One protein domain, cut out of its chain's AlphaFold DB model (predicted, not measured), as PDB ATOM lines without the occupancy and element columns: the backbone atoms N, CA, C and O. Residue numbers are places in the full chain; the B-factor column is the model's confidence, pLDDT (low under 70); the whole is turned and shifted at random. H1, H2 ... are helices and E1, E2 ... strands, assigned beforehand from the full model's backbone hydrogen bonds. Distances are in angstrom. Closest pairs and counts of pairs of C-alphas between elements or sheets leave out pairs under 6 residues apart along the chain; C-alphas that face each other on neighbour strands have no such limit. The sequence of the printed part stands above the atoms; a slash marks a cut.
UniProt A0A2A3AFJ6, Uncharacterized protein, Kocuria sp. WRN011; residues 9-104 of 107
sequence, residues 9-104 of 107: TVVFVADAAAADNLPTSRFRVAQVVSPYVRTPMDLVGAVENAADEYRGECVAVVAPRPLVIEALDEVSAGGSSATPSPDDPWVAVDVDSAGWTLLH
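AT A GLANCE: This is residues 9 to 104 of the 107 residues of an uncharacterized protein of Kocuria sp. WRN011 (UniProt A0A2A3AFJ6). A strongly twisted sheet of five strands curls round the long helix H2, and H3 crosses the beginning of H2 on the same face. The short helix H1 packs near the ends of E1 and E3, and a long loop, residues 77 to 89, returns from H3 to E4. The 96 printed residues include three named helices and five named strands, in the order E1 H1 E2 H2 E3 H3 E4 E5; the mixed sheet runs E2 E3 E1 E4 E5. The class is mixed, helices and strands; the whole is compact, with a radius of gyration of the C-alphas of 12.0 A and spans of 32 by 29 by 26 A.

IN THESE COORDINATES: The strands are E2, residues 29 to 33, E3, 58 to 62, E1, 9 to 13, E4, 90 to 96, 19.5 A long, and E5, 99 to 103. C-alpha 9 is at (407.490, 302.903, 511.826) and C-alpha 103 at (403.519, 310.174, 514.938). The helices are H1, residues 16 to 20, H2, 40 to 53, 20.1 A, and H3, 65 to 76, 16.1 A.

HOW THE PARTS SIT: E2 and E3 are parallel, with N 30 and O 58 2.8 A apart, as are E3 and E1, with N 11 and O 59 at 2.8 A. E1 and E4 are antiparallel, N 12 and O 91 at 2.7 A; E4 and E5 form an antiparallel hairpin, N 94 and O 101 at 2.8 A. H2 and H3 on one face make two layers, helices over a sheet. With residues 40 to 44 alone H2 touches H3, about perpendicular at 76 degrees; the closest C-alphas, of Pro 40 and Ala 71, are 4.5 A apart. H3 has a height over the sheet of 9.2 A and runs slantwise to the strands, at 51 degrees to E5 on the local plane. H1 is over E3, at a height over the sheet of 7.8 A. E2, H2, E3 form a strand-helix-strand unit, parallel neighbours joined through a helix, and E1, H1, E2 a split one, with E3 between its strands; both crossovers are right-handed. In H2 and H3 every O i to N i+4 pair is within hydrogen-bond range; in H1 0 of 1 is, and 2 of 2 O i to N i+3 pairs.

THE WHOLE: The C-alphas farthest apart, of Ala 17 and Gly 78, are 33.1 A apart. The printed part has no cut; the link from H3 to E4 is long. Residues 77 to 82 have pLDDT under 70.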
ATOM      1  N   THR A   9     408.037 301.621 512.275       94.31
ATOM      2  CA  THR A   9     407.490 302.903 511.826       94.31
ATOM      3  C   THR A   9     406.931 302.751 510.417       94.31
ATOM      4  O   THR A   9     407.670 302.507 509.463       94.31
ATOM      5  N   VAL A  10     405.632 302.949 510.249       94.69
ATOM      6  CA  VAL A  10     404.952 302.877 508.956       94.69
ATOM      7  C   VAL A  10     404.582 304.276 508.493       94.69
ATOM      8  O   VAL A  10     403.911 305.023 509.199       94.69
ATOM      9  N   VAL A  11     405.019 304.637 507.288       94.88
ATOM     10  CA  VAL A  11     404.755 305.941 506.677       94.88
ATOM     11  C   VAL A  11     403.855 305.761 505.465       94.88
ATOM     12  O   VAL A  11     404.267 305.241 504.432       94.88
ATOM     13  N   PHE A  12     402.613 306.206 505.574       94.31
ATOM     14  CA  PHE A  12     401.668 306.229 504.472       94.31
ATOM     15  C   PHE A  12     401.957 307.384 503.523       94.31
ATOM     16  O   PHE A  12     402.081 308.539 503.943       94.31
ATOM     17  N   VAL A  13     401.991 307.070 502.233       93.38
ATOM     18  CA  VAL A  13     402.207 308.019 501.139       93.38
ATOM     19  C   VAL A  13     401.187 307.790 500.025       93.38
ATOM     20  O   VAL A  13     400.676 306.683 499.851       93.38
ATOM     21  N   ALA A  14     400.887 308.841 499.260       88.88
ATOM     22  CA  ALA A  14     399.882 308.780 498.197       88.88
ATOM     23  C   ALA A  14     400.299 307.885 497.014       88.88
ATOM     24  O   ALA A  14     399.454 307.230 496.406       88.88
ATOM     25  N   ASP A  15     401.596 307.850 496.701       89.31
ATOM     26  CA  ASP A  15     402.184 307.061 495.620       89.31
ATOM     27  C   ASP A  15     403.666 306.748 495.904       89.31
ATOM     28  O   ASP A  15     404.250 307.227 496.878       89.31
ATOM     29  N   ALA A  16     404.280 305.914 495.061       86.56
ATOM     30  CA  ALA A  16     405.673 305.505 495.233       86.56
ATOM     31  C   ALA A  16     406.675 306.664 495.074       86.56
ATOM     32  O   ALA A  16     407.694 306.671 495.754       86.56
ATOM     33  N   ALA A  17     406.387 307.667 494.237       88.50
ATOM     34  CA  ALA A  17     407.268 308.825 494.077       88.50
ATOM     35  C   ALA A  17     407.215 309.745 495.308       88.50
ATOM     36  O   ALA A  17     408.203 310.394 495.652       88.50
ATOM     37  N   ALA A  18     406.086 309.789 496.015       87.81
ATOM     38  CA  ALA A  18     405.989 310.470 497.302       87.81
ATOM     39  C   ALA A  18     406.871 309.808 498.380       87.81
ATOM     40  O   ALA A  18     407.401 310.521 499.232       87.81
ATOM     41  N   ALA A  19     407.104 308.488 498.312       86.56
ATOM     42  CA  ALA A  19     408.041 307.800 499.209       86.56
ATOM     43  C   ALA A  19     409.482 308.316 499.044       86.56
ATOM     44  O   ALA A  19     410.168 308.548 500.039       86.56
ATOM     45  N   ASP A  20     409.914 308.572 497.806       85.75
ATOM     46  CA  ASP A  20     411.254 309.101 497.507       85.75
ATOM     47  C   ASP A  20     411.468 310.532 498.033       85.75
ATOM     48  O   ASP A  20     412.602 310.970 498.224       85.75
ATOM     49  N   ASN A  21     410.379 311.266 498.278       87.19
ATOM     50  CA  ASN A  21     410.404 312.641 498.782       87.19
ATOM     51  C   ASN A  21     410.261 312.732 500.310       87.19
ATOM     52  O   ASN A  21     410.173 313.836 500.855       87.19
ATOM     53  N   LEU A  22     410.234 311.599 501.021       89.12
ATOM     54  CA  LEU A  22     410.188 311.604 502.478       89.12
ATOM     55  C   LEU A  22     411.467 312.227 503.069       89.12
ATOM     56  O   LEU A  22     412.570 312.007 502.562       89.12
ATOM     57  N   PRO A  23     411.357 312.996 504.168       87.94
ATOM     58  CA  PRO A  23     412.517 313.596 504.816       87.94
ATOM     59  C   PRO A  23     413.438 312.506 505.380       87.94
ATOM     60  O   PRO A  23     413.174 311.933 506.435       87.94
ATOM     61  N   THR A  24     414.559 312.248 504.703       86.12
ATOM     62  CA  THR A  24     415.520 311.179 505.050       86.12
ATOM     63  C   THR A  24     416.224 311.381 506.394       86.12
ATOM     64  O   THR A  24     416.758 310.432 506.972       86.12
ATOM     65  N   SER A  25     416.209 312.609 506.922       86.00
ATOM     66  CA  SER A  25     416.639 312.918 508.290       86.00
ATOM     67  C   SER A  25     415.722 312.303 509.351       86.00
ATOM     68  O   SER A  25     416.176 312.074 510.470       86.00
ATOM     69  N   ARG A  26     414.459 312.031 508.998       85.31
ATOM     70  CA  ARG A  26     413.412 311.512 509.884       85.31
ATOM     71  C   ARG A  26     413.035 310.070 509.552       85.31
ATOM     72  O   ARG A  26     412.935 309.252 510.457       85.31
ATOM     73  N   PHE A  27     412.863 309.752 508.272       90.44
ATOM     74  CA  PHE A  27     412.445 308.430 507.814       90.44
ATOM     75  C   PHE A  27     413.542 307.783 506.978       90.44
ATOM     76  O   PHE A  27     413.819 308.191 505.850       90.44
ATOM     77  N   ARG A  28     414.168 306.745 507.534       91.31
ATOM     78  CA  ARG A  28     415.075 305.865 506.792       91.31
ATOM     79  C   ARG A  28     414.291 304.661 506.298       91.31
ATOM     80  O   ARG A  28     414.281 303.625 506.952       91.31
ATOM     81  N   VAL A  29     413.605 304.846 505.176       92.00
ATOM     82  CA  VAL A  29     412.736 303.826 504.586       92.00
ATOM     83  C   VAL A  29     413.573 302.642 504.104       92.00
ATOM     84  O   VAL A  29     414.395 302.782 503.201       92.00
ATOM     85  N   ALA A  30     413.358 301.482 504.714       92.81
ATOM     86  CA  ALA A  30     413.978 300.220 504.339       92.81
ATOM     87  C   ALA A  30     413.269 299.553 503.158       92.81
ATOM     88  O   ALA A  30     413.909 298.900 502.335       92.81
ATOM     89  N   GLN A  31     411.950 299.741 503.066       94.75
ATOM     90  CA  GLN A  31     411.122 299.156 502.022       94.75
ATOM     91  C   GLN A  31     409.930 300.049 501.672       94.75
ATOM     92  O   GLN A  31     409.337 300.681 502.547       94.75
ATOM     93  N   VAL A  32     409.554 300.058 500.390       94.75
ATOM     94  CA  VAL A  32     408.304 300.661 499.907       94.75
ATOM     95  C   VAL A  32     407.348 299.545 499.497       94.75
ATOM     96  O   VAL A  32     407.665 298.729 498.632       94.75
ATOM     97  N   VAL A  33     406.165 299.511 500.102       93.94
ATOM     98  CA  VAL A  33     405.134 298.499 499.860       93.94
ATOM     99  C   VAL A  33     403.929 299.149 499.196       93.94
ATOM    100  O   VAL A  33     403.475 300.213 499.604       93.94
ATOM    101  N   SER A  34     403.371 298.489 498.186       93.31
ATOM    102  CA  SER A  34     402.118 298.896 497.545       93.31
ATOM    103  C   SER A  34     401.144 297.717 497.578       93.31
ATOM    104  O   SER A  34     401.042 296.966 496.604       93.31
ATOM    105  N   PRO A  35     400.499 297.464 498.733       90.12
ATOM    106  CA  PRO A  35     399.595 296.337 498.879       90.12
ATOM    107  C   PRO A  35     398.311 296.575 498.080       90.12
ATOM    108  O   PRO A  35     397.796 297.689 497.984       90.12
ATOM    109  N   TYR A  36     397.758 295.502 497.522       88.69
ATOM    110  CA  TYR A  36     396.454 295.561 496.877       88.69
ATOM    111  C   TYR A  36     395.349 295.513 497.939       88.69
ATOM    112  O   TYR A  36     394.944 294.439 498.379       88.69
ATOM    113  N   VAL A  37     394.882 296.689 498.355       90.25
ATOM    114  CA  VAL A  37     393.884 296.870 499.419       90.25
ATOM    115  C   VAL A  37     392.550 297.331 498.837       90.25
ATOM    116  O   VAL A  37     392.513 298.180 497.945       90.25
ATOM    117  N   ARG A  38     391.438 296.753 499.308       87.38
ATOM    118  CA  ARG A  38     390.076 297.135 498.883       87.38
ATOM    119  C   ARG A  38     389.245 297.705 500.019       87.38
ATOM    120  O   ARG A  38     388.285 298.422 499.754       87.38
ATOM    121  N   THR A  39     389.597 297.367 501.251       92.56
ATOM    122  CA  THR A  39     388.908 297.797 502.464       92.56
ATOM    123  C   THR A  39     389.908 298.331 503.492       92.56
ATOM    124  O   THR A  39     391.091 297.982 503.425       92.56
ATOM    125  N   PRO A  40     389.459 299.155 504.455       90.31
ATOM    126  CA  PRO A  40     390.305 299.614 505.557       90.31
ATOM    127  C   PRO A  40     390.942 298.452 506.325       90.31
ATOM    128  O   PRO A  40     392.133 298.480 506.607       90.31
ATOM    129  N   MET A  41     390.185 297.377 506.565       91.69
ATOM    130  CA  MET A  41     390.673 296.177 507.257       91.69
ATOM    131  C   MET A  41     391.758 295.424 506.473       91.69
ATOM    132  O   MET A  41     392.676 294.880 507.084       91.69
ATOM    133  N   ASP A  42     391.704 295.424 505.134       93.88
ATOM    134  CA  ASP A  42     392.794 294.862 504.319       93.88
ATOM    135  C   ASP A  42     394.086 295.663 504.517       93.88
ATOM    136  O   ASP A  42     395.173 295.089 504.591       93.88
ATOM    137  N   LEU A  43     393.969 296.995 504.598       93.75
ATOM    138  CA  LEU A  43     395.104 297.877 504.849       93.75
ATOM    139  C   LEU A  43     395.663 297.667 506.257       93.75
ATOM    140  O   LEU A  43     396.879 297.567 506.396       93.75
ATOM    141  N   VAL A  44     394.800 297.529 507.270       92.75
ATOM    142  CA  VAL A  44     395.224 297.229 508.645       92.75
ATOM    143  C   VAL A  44     396.041 295.940 508.685       92.75
ATOM    144  O   VAL A  44     397.191 295.957 509.118       92.75
ATOM    145  N   GLY A  45     395.505 294.847 508.134       92.44
ATOM    146  CA  GLY A  45     396.214 293.568 508.103       92.44
ATOM    147  C   GLY A  45     397.518 293.615 507.298       92.44
ATOM    148  O   GLY A  45     398.505 292.990 507.680       92.44
ATOM    149  N   ALA A  46     397.569 294.362 506.191       94.00
ATOM    150  CA  ALA A  46     398.802 294.534 505.421       94.00
ATOM    151  C   ALA A  46     399.882 295.287 506.214       94.00
ATOM    152  O   ALA A  46     401.052 294.911 506.172       94.00
ATOM    153  N   VAL A  47     399.487 296.329 506.944       93.69
ATOM    154  CA  VAL A  47     400.386 297.147 507.764       93.69
ATOM    155  C   VAL A  47     400.891 296.373 508.978       93.69
ATOM    156  O   VAL A  47     402.082 296.424 509.255       93.69
ATOM    157  N   GLU A  48     400.036 295.610 509.658       92.38
ATOM    158  CA  GLU A  48     400.451 294.757 510.779       92.38
ATOM    159  C   GLU A  48     401.428 293.663 510.334       92.38
ATOM    160  O   GLU A  48     402.447 293.443 510.985       92.38
ATOM    161  N   ASN A  49     401.175 293.026 509.184       92.81
ATOM    162  CA  ASN A  49     402.112 292.056 508.610       92.81
ATOM    163  C   ASN A  49     403.457 292.706 508.248       92.81
ATOM    164  O   ASN A  49     404.509 292.137 508.529       92.81
ATOM    165  N   ALA A  50     403.442 293.905 507.653       92.88
ATOM    166  CA  ALA A  50     404.669 294.640 507.355       92.88
ATOM    167  C   ALA A  50     405.410 295.049 508.639       92.88
ATOM    168  O   ALA A  50     406.626 294.915 508.718       92.88
ATOM    169  N   ALA A  51     404.698 295.498 509.670       91.81
ATOM    170  CA  ALA A  51     405.300 295.839 510.953       91.81
ATOM    171  C   ALA A  51     405.962 294.626 511.625       91.81
ATOM    172  O   ALA A  51     407.024 294.760 512.234       91.81
ATOM    173  N   ASP A  52     405.369 293.439 511.479       90.94
ATOM    174  CA  ASP A  52     405.938 292.191 511.986       90.94
ATOM    175  C   ASP A  52     407.204 291.755 511.234       90.94
ATOM    176  O   ASP A  52     408.150 291.256 511.848       90.94
ATOM    177  N   GLU A  53     407.243 291.971 509.917       92.88
ATOM    178  CA  GLU A  53     408.395 291.651 509.066       92.88
ATOM    179  C   GLU A  53     409.555 292.647 509.255       92.88
ATOM    180  O   GLU A  53     410.714 292.236 509.307       92.88
ATOM    181  N   TYR A  54     409.252 293.939 509.419       91.50
ATOM    182  CA  TYR A  54     410.218 295.049 509.464       91.50
ATOM    183  C   TYR A  54     410.328 295.687 510.863       91.50
ATOM    184  O   TYR A  54     410.416 296.908 511.011       91.50
ATOM    185  N   ARG A  55     410.313 294.866 511.919       89.69
ATOM    186  CA  ARG A  55     410.381 295.335 513.317       89.69
ATOM    187  C   ARG A  55     411.607 296.217 513.573       89.69
ATOM    188  O   ARG A  55     412.738 295.799 513.334       89.69
ATOM    189  N   GLY A  56     411.386 297.401 514.149       90.69
ATOM    190  CA  GLY A  56     412.445 298.379 514.426       90.69
ATOM    191  C   GLY A  56     412.951 299.138 513.195       90.69
ATOM    192  O   GLY A  56     413.881 299.937 513.319       90.69
ATOM    193  N   GLU A  57     412.362 298.905 512.022       93.62
ATOM    194  CA  GLU A  57     412.673 299.619 510.789       93.62
ATOM    195  C   GLU A  57     411.522 300.540 510.367       93.62
ATOM    196  O   GLU A  57     410.434 300.539 510.948       93.62
ATOM    197  N   CYS A  58     411.790 301.369 509.356       94.19
ATOM    198  CA  CYS A  58     410.799 302.255 508.766       94.19
ATOM    199  C   CYS A  58     410.389 301.743 507.383       94.19
ATOM    200  O   CYS A  58     411.239 301.462 506.538       94.19
ATOM    201  N   VAL A  59     409.087 301.655 507.137       94.94
ATOM    202  CA  VAL A  59     408.509 301.152 505.888       94.94
ATOM    203  C   VAL A  59     407.537 302.183 505.334       94.94
ATOM    204  O   VAL A  59     406.707 302.717 506.066       94.94
ATOM    205  N   ALA A  60     407.613 302.460 504.034       95.62
ATOM    206  CA  ALA A  60     406.635 303.305 503.362       95.62
ATOM    207  C   ALA A  60     405.519 302.443 502.761       95.62
ATOM    208  O   ALA A  60     405.796 301.476 502.055       95.62
ATOM    209  N   VAL A  61     404.262 302.801 503.004       96.12
ATOM    210  CA  VAL A  61     403.092 302.114 502.447       96.12
ATOM    211  C   VAL A  61     402.350 303.060 501.518       96.12
ATOM    212  O   VAL A  61     401.893 304.130 501.916       96.12
ATOM    213  N   VAL A  62     402.206 302.650 500.263       94.50
ATOM    214  CA  VAL A  62     401.418 303.378 499.274       94.50
ATOM    215  C   VAL A  62     399.947 303.058 499.495       94.50
ATOM    216  O   VAL A  62     399.504 301.940 499.225       94.50
ATOM    217  N   ALA A  63     399.192 304.041 499.975       92.62
ATOM    218  CA  ALA A  63     397.762 303.909 500.207       92.62
ATOM    219  C   ALA A  63     397.043 305.253 500.011       92.62
ATOM    220  O   ALA A  63     397.562 306.307 500.390       92.62
ATOM    221  N   PRO A  64     395.823 305.247 499.447       89.62
ATOM    222  CA  PRO A  64     395.050 306.468 499.290       89.62
ATOM    223  C   PRO A  64     394.640 307.023 500.660       89.62
ATOM    224  O   PRO A  64     394.163 306.292 501.527       89.62
ATOM    225  N   ARG A  65     394.769 308.342 500.838       88.12
ATOM    226  CA  ARG A  65     394.535 309.025 502.122       88.12
ATOM    227  C   ARG A  65     393.177 308.725 502.783       88.12
ATOM    228  O   ARG A  65     393.189 308.508 503.991       88.12
ATOM    229  N   PRO A  66     392.037 308.665 502.062       88.81
ATOM    230  CA  PRO A  66     390.758 308.304 502.675       88.81
ATOM    231  C   PRO A  66     390.788 306.922 503.336       88.81
ATOM    232  O   PRO A  66     390.317 306.770 504.455       88.81
ATOM    233  N   LEU A  67     391.432 305.949 502.687       90.81
ATOM    234  CA  LEU A  67     391.554 304.589 503.209       90.81
ATOM    235  C   LEU A  67     392.449 304.532 504.451       90.81
ATOM    236  O   LEU A  67     392.175 303.766 505.365       90.81
ATOM    237  N   VAL A  68     393.504 305.353 504.493       91.19
ATOM    238  CA  VAL A  68     394.372 305.488 505.673       91.19
ATOM    239  C   VAL A  68     393.595 306.066 506.854       91.19
ATOM    240  O   VAL A  68     393.732 305.566 507.961       91.19
ATOM    241  N   ILE A  69     392.768 307.092 506.631       89.38
ATOM    242  CA  ILE A  69     391.938 307.694 507.686       89.38
ATOM    243  C   ILE A  69     390.915 306.681 508.207       89.38
ATOM    244  O   ILE A  69     390.818 306.500 509.414       89.38
ATOM    245  N   GLU A  70     390.216 305.974 507.316       90.06
ATOM    246  CA  GLU A  70     389.281 304.917 507.718       90.06
ATOM    247  C   GLU A  70     389.996 303.800 508.494       90.06
ATOM    248  O   GLU A  70     389.515 303.376 509.537       90.06
ATOM    249  N   ALA A  71     391.179 303.360 508.050       90.69
ATOM    250  CA  ALA A  71     391.962 302.348 508.763       90.69
ATOM    251  C   ALA A  71     392.425 302.836 510.143       90.69
ATOM    252  O   ALA A  71     392.385 302.070 511.104       90.69
ATOM    253  N   LEU A  72     392.827 304.107 510.255       89.12
ATOM    254  CA  LEU A  72     393.160 304.738 511.530       89.12
ATOM    255  C   LEU A  72     391.953 304.767 512.468       89.12
ATOM    256  O   LEU A  72     392.111 304.460 513.646       89.12
ATOM    257  N   ASP A  73     390.761 305.093 511.972       87.31
ATOM    258  CA  ASP A  73     389.529 305.090 512.769       87.31
ATOM    259  C   ASP A  73     389.186 303.675 513.275       87.31
ATOM    260  O   ASP A  73     388.862 303.510 514.454       87.31
ATOM    261  N   GLU A  74     389.340 302.645 512.433       87.00
ATOM    262  CA  GLU A  74     389.127 301.239 512.819       87.00
ATOM    263  C   GLU A  74     390.065 300.803 513.960       87.00
ATOM    264  O   GLU A  74     389.618 300.189 514.933       87.00
ATOM    265  N   VAL A  75     391.358 301.150 513.894       85.69
ATOM    266  CA  VAL A  75     392.332 300.776 514.941       85.69
ATOM    267  C   VAL A  75     392.251 301.667 516.186       85.69
ATOM    268  O   VAL A  75     392.589 301.226 517.286       85.69
ATOM    269  N   SER A  76     391.791 302.916 516.055       75.50
ATOM    270  CA  SER A  76     391.747 303.895 517.154       75.50
ATOM    271  C   SER A  76     390.436 303.919 517.941       75.50
ATOM    272  O   SER A  76     390.381 304.568 518.994       75.50
ATOM    273  N   ALA A  77     389.433 303.126 517.542       61.88
ATOM    274  CA  ALA A  77     388.204 302.871 518.302       61.88
ATOM    275  C   ALA A  77     388.445 302.394 519.763       61.88
ATOM    276  O   ALA A  77     387.503 302.333 520.556       61.88
ATOM    277  N   GLY A  78     389.699 302.096 520.136       53.78
ATOM    278  CA  GLY A  78     390.151 301.733 521.480       53.78
ATOM    279  C   GLY A  78     390.831 302.816 522.341       53.78
ATOM    280  O   GLY A  78     391.042 302.527 523.519       53.78
ATOM    281  N   GLY A  79     391.165 304.033 521.863       49.31
ATOM    282  CA  GLY A  79     391.678 305.054 522.806       49.31
ATOM    283  C   GLY A  79     392.556 306.230 522.361       49.31
ATOM    284  O   GLY A  79     393.018 306.946 523.247       49.31
ATOM    285  N   SER A  80     392.793 306.509 521.077       50.78
ATOM    286  CA  SER A  80     393.461 307.772 520.701       50.78
ATOM    287  C   SER A  80     393.164 308.157 519.255       50.78
ATOM    288  O   SER A  80     393.786 307.660 518.323       50.78
ATOM    289  N   SER A  81     392.181 309.042 519.071       52.44
ATOM    290  CA  SER A  81     391.845 309.626 517.770       52.44
ATOM    291  C   SER A  81     392.789 310.796 517.499       52.44
ATOM    292  O   SER A  81     392.512 311.944 517.846       52.44
ATOM    293  N   ALA A  82     393.958 310.497 516.942       61.31
ATOM    294  CA  ALA A  82     394.818 311.511 516.355       61.31
ATOM    295  C   ALA A  82     394.538 311.534 514.848       61.31
ATOM    296  O   ALA A  82     394.986 310.662 514.107       61.31
ATOM    297  N   THR A  83     393.742 312.504 514.394       71.50
ATOM    298  CA  THR A  83     393.442 312.667 512.967       71.50
ATOM    299  C   THR A  83     394.636 313.330 512.279       71.50
ATOM    300  O   THR A  83     395.040 314.421 512.692       71.50
ATOM    301  N   PRO A  84     395.218 312.722 511.235       75.94
ATOM    302  CA  PRO A  84     396.360 313.315 510.555       75.94
ATOM    303  C   PRO A  84     395.924 314.535 509.727       75.94
ATOM    304  O   PRO A  84     394.875 314.498 509.076       75.94
ATOM    305  N   SER A  85     396.730 315.603 509.712       77.62
ATOM    306  CA  SER A  85     396.380 316.865 509.040       77.62
ATOM    307  C   SER A  85     396.179 316.655 507.535       77.62
ATOM    308  O   SER A  85     397.032 316.024 506.908       77.62
ATOM    309  N   PRO A  86     395.097 317.169 506.918       74.31
ATOM    310  CA  PRO A  86     394.822 316.958 505.493       74.31
ATOM    311  C   PRO A  86     395.917 317.511 504.571       74.31
ATOM    312  O   PRO A  86     396.050 317.031 503.448       74.31
ATOM    313  N   ASP A  87     396.699 318.479 505.050       78.50
ATOM    314  CA  ASP A  87     397.791 319.113 504.308       78.50
ATOM    315  C   ASP A  87     399.127 318.354 504.420       78.50
ATOM    316  O   ASP A  87     400.076 318.673 503.701       78.50
ATOM    317  N   ASP A  88     399.219 317.343 505.296       81.56
ATOM    318  CA  ASP A  88     400.462 316.595 505.477       81.56
ATOM    319  C   ASP A  88     400.711 315.651 504.289       81.56
ATOM    320  O   ASP A  88     399.861 314.797 503.992       81.56
ATOM    321  N   PRO A  89     401.895 315.722 503.647       83.00
ATOM    322  CA  PRO A  89     402.221 314.904 502.478       83.00
ATOM    323  C   PRO A  89     402.372 313.409 502.800       83.00
ATOM    324  O   PRO A  89     402.430 312.583 501.891       83.00
ATOM    325  N   TRP A  90     402.429 313.056 504.084       89.94
ATOM    326  CA  TRP A  90     402.544 311.695 504.591       89.94
ATOM    327  C   TRP A  90     401.815 311.555 505.929       89.94
ATOM    328  O   TRP A  90     401.524 312.541 506.600       89.94
ATOM    329  N   VAL A  91     401.524 310.317 506.327       91.50
ATOM    330  CA  VAL A  91     401.059 309.983 507.684       91.50
ATOM    331  C   VAL A  91     402.001 308.951 508.253       91.50
ATOM    332  O   VAL A  91     402.196 307.924 507.621       91.50
ATOM    333  N   ALA A  92     402.571 309.189 509.425       91.75
ATOM    334  CA  ALA A  92     403.442 308.213 510.065       91.75
ATOM    335  C   ALA A  92     402.773 307.638 511.312       91.75
ATOM    336  O   ALA A  92     402.145 308.367 512.081       91.75
ATOM    337  N   VAL A  93     402.918 306.333 511.505       91.81
ATOM    338  CA  VAL A  93     402.479 305.615 512.698       91.81
ATOM    339  C   VAL A  93     403.590 304.694 513.176       91.81
ATOM    340  O   VAL A  93     404.302 304.118 512.359       91.81
ATOM    341  N   ASP A  94     403.715 304.524 514.481       92.06
ATOM    342  CA  ASP A  94     404.424 303.386 515.051       92.06
ATOM    343  C   ASP A  94     403.429 302.252 515.284       92.06
ATOM    344  O   ASP A  94     402.332 302.475 515.800       92.06
ATOM    345  N   VAL A  95     403.804 301.043 514.877       90.56
ATOM    346  CA  VAL A  95     402.981 299.838 514.986       90.56
ATOM    347  C   VAL A  95     403.691 298.835 515.884       90.56
ATOM    348  O   VAL A  95     404.818 298.418 515.602       90.56
ATOM    349  N   ASP A  96     403.019 298.437 516.959       87.12
ATOM    350  CA  ASP A  96     403.466 297.398 517.884       87.12
ATOM    351  C   ASP A  96     402.286 296.550 518.402       87.12
ATOM    352  O   ASP A  96     401.162 296.631 517.905       87.12
ATOM    353  N   SER A  97     402.528 295.707 519.412       82.50
ATOM    354  CA  SER A  97     401.486 294.866 520.024       82.50
ATOM    355  C   SER A  97     400.329 295.625 520.678       82.50
ATOM    356  O   SER A  97     399.290 295.018 520.939       82.50
ATOM    357  N   ALA A  98     400.518 296.897 521.028       82.38
ATOM    358  CA  ALA A  98     399.492 297.743 521.622       82.38
ATOM    359  C   ALA A  98     398.609 298.417 520.560       82.38
ATOM    360  O   ALA A  98     397.545 298.935 520.903       82.38
ATOM    361  N   GLY A  99     399.015 298.375 519.289       85.44
ATOM    362  CA  GLY A  99     398.285 298.935 518.162       85.44
ATOM    363  C   GLY A  99     399.079 300.022 517.449       85.44
ATOM    364  O   GLY A  99     400.308 299.997 517.406       85.44
ATOM    365  N   TRP A 100     398.359 300.956 516.827       89.38
ATOM    366  CA  TRP A 100     398.957 302.013 516.018       89.38
ATOM    367  C   TRP A 100     399.005 303.310 516.812       89.38
ATOM    368  O   TRP A 100     397.994 303.769 517.344       89.38
ATOM    369  N   THR A 101     400.174 303.936 516.837       88.44
ATOM    370  CA  THR A 101     400.393 305.233 517.469       88.44
ATOM    371  C   THR A 101     400.746 306.252 516.401       88.44
ATOM    372  O   THR A 101     401.781 306.132 515.754       88.44
ATOM    373  N   LEU A 102     399.902 307.268 516.204       88.25
ATOM    374  CA  LEU A 102     400.189 308.335 515.246       88.25
ATOM    375  C   LEU A 102     401.430 309.128 515.674       88.25
ATOM    376  O   LEU A 102     401.507 309.621 516.800       88.25
ATOM    377  N   LEU A 103     402.371 309.303 514.753       85.81
ATOM    378  CA  LEU A 103     403.519 310.174 514.938       85.81
ATOM    379  C   LEU A 103     403.180 311.572 514.437       85.81
ATOM    380  O   LEU A 103     402.806 311.764 513.280       85.81
ATOM    381  N   HIS A 104     403.357 312.569 515.300       73.38
ATOM    382  CA  HIS A 104     403.147 313.956 514.916       73.38
ATOM    383  C   HIS A 104     404.181 314.411 513.889       73.38
ATOM    384  O   HIS A 104     405.388 314.224 514.069       73.38
TER     385      HIS A 104